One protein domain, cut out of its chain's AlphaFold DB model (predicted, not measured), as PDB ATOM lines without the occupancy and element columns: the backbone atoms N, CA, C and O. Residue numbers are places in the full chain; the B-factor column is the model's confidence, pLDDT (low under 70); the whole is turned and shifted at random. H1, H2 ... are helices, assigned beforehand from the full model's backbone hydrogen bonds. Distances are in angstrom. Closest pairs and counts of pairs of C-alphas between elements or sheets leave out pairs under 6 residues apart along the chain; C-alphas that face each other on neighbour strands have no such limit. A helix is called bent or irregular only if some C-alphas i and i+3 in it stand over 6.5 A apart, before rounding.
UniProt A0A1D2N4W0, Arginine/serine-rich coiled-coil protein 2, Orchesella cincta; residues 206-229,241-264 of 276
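This is residues 206 to 229 and 241 to 264 of the 276 residues of the protein "Arginine/serine-rich coiled-coil protein 2" of Orchesella cincta (UniProt A0A1D2N4W0). One long helix, H2, makes an arm whose residues 247 to 264 stick out free, and a smaller part, made of the short helix H1 with loops before and after it, lies off toward the other end of the length. The printed part has 48 residues with two named helices, H1 then H2 along the chain, and no named strand. The class is all helix, and the helices hold 33 of the 48 printed residues. The whole is only just extended, close to loose, with a radius of gyration of the C-alphas of 14.8 A, and its outline is elongated, with spans of 42 by 23 by 16 A.

H2, residues 241 to 264, is the longest helix, and its residues 247 to 264 stand free, with no C-alpha 8 or more residues apart along the chain within 10 A. H1, residues 214 to 222, and H2 are apart, with no C-alpha of the one within 8 A of the other. Residues 209 to 214 also stand free, and of these Lys 214 belongs to H1. In both H1 and H2, every O i to N i+4 pair is within hydrogen-bond range. Neither helix is bent.

H2 runs from C-alpha 241 at (36.588, -4.586, 21.788) to C-alpha 264 at (40.970, 16.796, 48.261), a length of 34.3 A. H1 begins at C-alpha 214, at (33.730, -19.105, 36.253), and is 12.1 A from first to last C-alpha.

The two C-alphas farthest apart are those of Asp 228 and Met 262, at 43.4 A. Residues 230 to 240 are not printed, and the C-alphas of Asp 229 and Glu 241 are 21.2 A apart across this cut, which falls in the link from H1 to H2. The mean pLDDT of the printed part is 76.0; it is under 70 at residues 206, 208 to 209, 211, 227 to 229, 241 to 242 and 264.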
ATOM      1  N   SER A 206      33.810  -8.766  30.856       65.75
ATOM      2  CA  SER A 206      34.477 -10.076  30.867       65.75
ATOM      3  C   SER A 206      35.917  -9.942  31.364       65.75
ATOM      4  O   SER A 206      36.703  -9.215  30.759       65.75
ATOM      5  N   LEU A 207      36.292 -10.649  32.432       70.94
ATOM      6  CA  LEU A 207      37.681 -10.658  32.913       70.94
ATOM      7  C   LEU A 207      38.603 -11.309  31.868       70.94
ATOM      8  O   LEU A 207      38.284 -12.376  31.351       70.94
ATOM      9  N   ALA A 208      39.749 -10.684  31.583       64.25
ATOM     10  CA  ALA A 208      40.673 -11.139  30.537       64.25
ATOM     11  C   ALA A 208      41.288 -12.532  30.806       64.25
ATOM     12  O   ALA A 208      41.508 -13.283  29.861       64.25
ATOM     13  N   ASP A 209      41.492 -12.895  32.078       67.62
ATOM     14  CA  ASP A 209      42.008 -14.210  32.503       67.62
ATOM     15  C   ASP A 209      40.910 -15.276  32.722       67.62
ATOM     16  O   ASP A 209      41.200 -16.400  33.133       67.62
ATOM     17  N   ASP A 210      39.631 -14.961  32.486       76.06
ATOM     18  CA  ASP A 210      38.519 -15.881  32.764       76.06
ATOM     19  C   ASP A 210      38.242 -16.840  31.595       76.06
ATOM     20  O   ASP A 210      37.151 -16.866  31.025       76.06
ATOM     21  N   SER A 211      39.238 -17.667  31.268       69.62
ATOM     22  CA  SER A 211      39.191 -18.684  30.199       69.62
ATOM     23  C   SER A 211      38.059 -19.717  30.334       69.62
ATOM     24  O   SER A 211      37.734 -20.413  29.376       69.62
ATOM     25  N   ASP A 212      37.454 -19.809  31.518       72.44
ATOM     26  CA  ASP A 212      36.470 -20.816  31.934       72.44
ATOM     27  C   ASP A 212      35.106 -20.173  32.289       72.44
ATOM     28  O   ASP A 212      34.183 -20.840  32.751       72.44
ATOM     29  N   GLY A 213      34.968 -18.844  32.164       75.62
ATOM     30  CA  GLY A 213      33.743 -18.096  32.501       75.62
ATOM     31  C   GLY A 213      33.331 -18.120  33.988       75.62
ATOM     32  O   GLY A 213      32.328 -17.506  34.376       75.62
ATOM     33  N   LYS A 214      34.064 -18.848  34.843       81.25
ATOM     34  CA  LYS A 214      33.730 -19.105  36.253       81.25
ATOM     35  C   LYS A 214      33.883 -17.861  37.116       81.25
ATOM     36  O   LYS A 214      33.138 -17.717  38.088       81.25
ATOM     37  N   MET A 215      34.828 -16.978  36.806       80.50
ATOM     38  CA  MET A 215      35.014 -15.731  37.549       80.50
ATOM     39  C   MET A 215      33.939 -14.711  37.175       80.50
ATOM     40  O   MET A 215      33.360 -14.094  38.068       80.50
ATOM     41  N   SER A 216      33.562 -14.637  35.899       80.56
ATOM     42  CA  SER A 216      32.463 -13.813  35.392       80.56
ATOM     43  C   SER A 216      31.109 -14.297  35.918       80.56
ATOM     44  O   SER A 216      30.298 -13.486  36.352       80.56
ATOM     45  N   ALA A 217      30.868 -15.613  35.986       81.56
ATOM     46  CA  ALA A 217      29.657 -16.170  36.599       81.56
ATOM     47  C   ALA A 217      29.565 -15.863  38.105       81.56
ATOM     48  O   ALA A 217      28.524 -15.421  38.598       81.56
ATOM     49  N   LYS A 218      30.672 -16.016  38.849       83.81
ATOM     50  CA  LYS A 218      30.742 -15.596  40.260       83.81
ATOM     51  C   LYS A 218      30.501 -14.095  40.413       83.81
ATOM     52  O   LYS A 218      29.787 -13.707  41.333       83.81
ATOM     53  N   PHE A 219      31.058 -13.272  39.525       79.94
ATOM     54  CA  PHE A 219      30.876 -11.822  39.525       79.94
ATOM     55  C   PHE A 219      29.413 -11.428  39.274       79.94
ATOM     56  O   PHE A 219      28.835 -10.736  40.107       79.94
ATOM     57  N   ARG A 220      28.765 -11.952  38.223       81.75
ATOM     58  CA  ARG A 220      27.327 -11.741  37.958       81.75
ATOM     59  C   ARG A 220      26.465 -12.110  39.168       81.75
ATOM     60  O   ARG A 220      25.650 -11.303  39.619       81.75
ATOM     61  N   ARG A 221      26.715 -13.284  39.757       85.62
ATOM     62  CA  ARG A 221      26.018 -13.766  40.959       85.62
ATOM     63  C   ARG A 221      26.257 -12.881  42.189       85.62
ATOM     64  O   ARG A 221      25.327 -12.674  42.966       85.62
ATOM     65  N   LEU A 222      27.472 -12.356  42.373       85.06
ATOM     66  CA  LEU A 222      27.809 -11.399  43.436       85.06
ATOM     67  C   LEU A 222      27.070 -10.065  43.237       85.06
ATOM     68  O   LEU A 222      26.534  -9.509  44.193       85.06
ATOM     69  N   MET A 223      26.984  -9.601  41.989       81.12
ATOM     70  CA  MET A 223      26.264  -8.392  41.572       81.12
ATOM     71  C   MET A 223      24.732  -8.567  41.545       81.12
ATOM     72  O   MET A 223      24.008  -7.641  41.187       81.12
ATOM     73  N   GLY A 224      24.207  -9.737  41.933       78.12
ATOM     74  CA  GLY A 224      22.767 -10.004  42.026       78.12
ATOM     75  C   GLY A 224      22.052 -10.203  40.682       78.12
ATOM     76  O   GLY A 224      20.818 -10.313  40.660       78.12
ATOM     77  N   MET A 225      22.814 -10.283  39.588       75.75
ATOM     78  CA  MET A 225      22.323 -10.694  38.275       75.75
ATOM     79  C   MET A 225      21.965 -12.176  38.325       75.75
ATOM     80  O   MET A 225      22.702 -12.977  38.902       75.75
ATOM     81  N   LYS A 226      20.826 -12.543  37.737       73.56
ATOM     82  CA  LYS A 226      20.460 -13.950  37.566       73.56
ATOM     83  C   LYS A 226      21.103 -14.437  36.274       73.56
ATOM     84  O   LYS A 226      21.170 -13.686  35.303       73.56
ATOM     85  N   ASP A 227      21.570 -15.679  36.274       63.66
ATOM     86  CA  ASP A 227      22.192 -16.295  35.099       63.66
ATOM     87  C   ASP A 227      21.167 -16.660  34.000       63.66
ATOM     88  O   ASP A 227      21.570 -17.066  32.916       63.66
ATOM     89  N   ASP A 228      19.863 -16.456  34.237       57.75
ATOM     90  CA  ASP A 228      18.778 -16.700  33.270       57.75
ATOM     91  C   ASP A 228      18.843 -15.786  32.019       57.75
ATOM     92  O   ASP A 228      18.290 -16.126  30.980       57.75
ATOM     93  N   ASP A 229      19.566 -14.657  32.095       51.47
ATOM     94  CA  ASP A 229      19.844 -13.744  30.968       51.47
ATOM     95  C   ASP A 229      21.138 -14.109  30.195       51.47
ATOM     96  O   ASP A 229      21.715 -13.260  29.508       51.47
ATOM     97  N   GLU A 241      37.362  -5.815  21.573       59.41
ATOM     98  CA  GLU A 241      36.588  -4.586  21.788       59.41
ATOM     99  C   GLU A 241      36.155  -4.433  23.246       59.41
ATOM    100  O   GLU A 241      36.210  -3.333  23.797       59.41
ATOM    101  N   VAL A 242      35.807  -5.538  23.909       65.56
ATOM    102  CA  VAL A 242      35.545  -5.568  25.352       65.56
ATOM    103  C   VAL A 242      36.802  -5.198  26.153       65.56
ATOM    104  O   VAL A 242      36.695  -4.408  27.091       65.56
ATOM    105  N   ILE A 243      37.997  -5.654  25.755       71.88
ATOM    106  CA  ILE A 243      39.277  -5.254  26.374       71.88
ATOM    107  C   ILE A 243      39.567  -3.762  26.142       71.88
ATOM    108  O   ILE A 243      39.869  -3.051  27.099       71.88
ATOM    109  N   LYS A 244      39.409  -3.248  24.911       76.75
ATOM    110  CA  LYS A 244      39.554  -1.807  24.613       76.75
ATOM    111  C   LYS A 244      38.573  -0.958  25.428       76.75
ATOM    112  O   LYS A 244      38.954   0.067  25.986       76.75
ATOM    113  N   THR A 245      37.327  -1.416  25.552       74.62
ATOM    114  CA  THR A 245      36.295  -0.762  26.368       74.62
ATOM    115  C   THR A 245      36.703  -0.751  27.841       74.62
ATOM    116  O   THR A 245      36.595   0.283  28.491       74.62
ATOM    117  N   GLN A 246      37.235  -1.854  28.378       72.44
ATOM    118  CA  GLN A 246      37.749  -1.901  29.753       72.44
ATOM    119  C   GLN A 246      38.926  -0.943  29.966       72.44
ATOM    120  O   GLN A 246      38.914  -0.192  30.937       72.44
ATOM    121  N   GLN A 247      39.892  -0.892  29.044       78.69
ATOM    122  CA  GLN A 247      41.016   0.052  29.104       78.69
ATOM    123  C   GLN A 247      40.538   1.513  29.124       78.69
ATOM    124  O   GLN A 247      40.974   2.289  29.973       78.69
ATOM    125  N   GLN A 248      39.576   1.876  28.269       79.00
ATOM    126  CA  GLN A 248      38.953   3.208  28.281       79.00
ATOM    127  C   GLN A 248      38.232   3.511  29.606       79.00
ATOM    128  O   GLN A 248      38.282   4.639  30.094       79.00
ATOM    129  N   ARG A 249      37.580   2.513  30.221       76.62
ATOM    130  CA  ARG A 249      36.926   2.671  31.531       76.62
ATOM    131  C   ARG A 249      37.938   2.849  32.661       76.62
ATOM    132  O   ARG A 249      37.689   3.669  33.537       76.62
ATOM    133  N   PHE A 250      39.069   2.142  32.635       83.62
ATOM    134  CA  PHE A 250      40.146   2.352  33.604       83.62
ATOM    135  C   PHE A 250      40.763   3.751  33.474       83.62
ATOM    136  O   PHE A 250      40.894   4.428  34.489       83.62
ATOM    137  N   ALA A 251      41.022   4.230  32.253       85.94
ATOM    138  CA  ALA A 251      41.539   5.582  32.021       85.94
ATOM    139  C   ALA A 251      40.592   6.691  32.535       85.94
ATOM    140  O   ALA A 251      41.034   7.668  33.138       85.94
ATOM    141  N   GLU A 252      39.276   6.538  32.357       86.50
ATOM    142  CA  GLU A 252      38.297   7.495  32.898       86.50
ATOM    143  C   GLU A 252      38.192   7.420  34.436       86.50
ATOM    144  O   GLU A 252      38.056   8.453  35.088       86.50
ATOM    145  N   LEU A 253      38.315   6.230  35.043       83.44
ATOM    146  CA  LEU A 253      38.381   6.088  36.506       83.44
ATOM    147  C   LEU A 253      39.652   6.719  37.095       83.44
ATOM    148  O   LEU A 253      39.583   7.357  38.145       83.44
ATOM    149  N   GLU A 254      40.791   6.579  36.418       85.94
ATOM    150  CA  GLU A 254      42.065   7.192  36.807       85.94
ATOM    151  C   GLU A 254      41.982   8.723  36.752       85.94
ATOM    152  O   GLU A 254      42.257   9.393  37.745       85.94
ATOM    153  N   LYS A 255      41.446   9.282  35.664       86.06
ATOM    154  CA  LYS A 255      41.160  10.719  35.530       86.06
ATOM    155  C   LYS A 255      40.206  11.246  36.613       86.06
ATOM    156  O   LYS A 255      40.419  12.328  37.164       86.06
ATOM    157  N   GLN A 256      39.158  10.497  36.962       79.62
ATOM    158  CA  GLN A 256      38.264  10.862  38.070       79.62
ATOM    159  C   GLN A 256      38.986  10.821  39.426       79.62
ATOM    160  O   GLN A 256      38.761  11.696  40.267       79.62
ATOM    161  N   TYR A 257      39.882   9.853  39.627       84.88
ATOM    162  CA  TYR A 257      40.736   9.772  40.810       84.88
ATOM    163  C   TYR A 257      41.736  10.935  40.888       84.88
ATOM    164  O   TYR A 257      41.910  11.500  41.966       84.88
ATOM    165  N   GLU A 258      42.326  11.375  39.773       84.25
ATOM    166  CA  GLU A 258      43.182  12.568  39.727       84.25
ATOM    167  C   GLU A 258      42.420  13.837  40.121       84.25
ATOM    168  O   GLU A 258      42.880  14.586  40.983       84.25
ATOM    169  N   VAL A 259      41.219  14.057  39.573       78.12
ATOM    170  CA  VAL A 259      40.369  15.202  39.948       78.12
ATOM    171  C   VAL A 259      39.984  15.138  41.432       78.12
ATOM    172  O   VAL A 259      40.065  16.148  42.140       78.12
ATOM    173  N   ALA A 260      39.621  13.958  41.945       75.38
ATOM    174  CA  ALA A 260      39.338  13.748  43.365       75.38
ATOM    175  C   ALA A 260      40.577  13.994  44.252       75.38
ATOM    176  O   ALA A 260      40.474  14.598  45.321       75.38
ATOM    177  N   ARG A 261      41.770  13.588  43.805       81.44
ATOM    178  CA  ARG A 261      43.038  13.830  44.501       81.44
ATOM    179  C   ARG A 261      43.390  15.314  44.512       81.44
ATOM    180  O   ARG A 261      43.696  15.841  45.573       81.44
ATOM    181  N   MET A 262      43.292  16.009  43.381       74.62
ATOM    182  CA  MET A 262      43.573  17.446  43.289       74.62
ATOM    183  C   MET A 262      42.612  18.267  44.155       74.62
ATOM    184  O   MET A 262      43.045  19.136  44.912       74.62
ATOM    185  N   THR A 263      41.312  17.963  44.115       72.00
ATOM    186  CA  THR A 263      40.306  18.647  44.948       72.00
ATOM    187  C   THR A 263      40.492  18.367  46.439       72.00
ATOM    188  O   THR A 263      40.483  19.300  47.239       72.00
ATOM    189  N   THR A 264      40.734  17.115  46.841       66.00
ATOM    190  CA  THR A 264      40.970  16.796  48.261       66.00
ATOM    191  C   THR A 264      42.318  17.301  48.771       66.00
ATOM    192  O   THR A 264      42.405  17.682  49.934       66.00
TER     193      THR A 264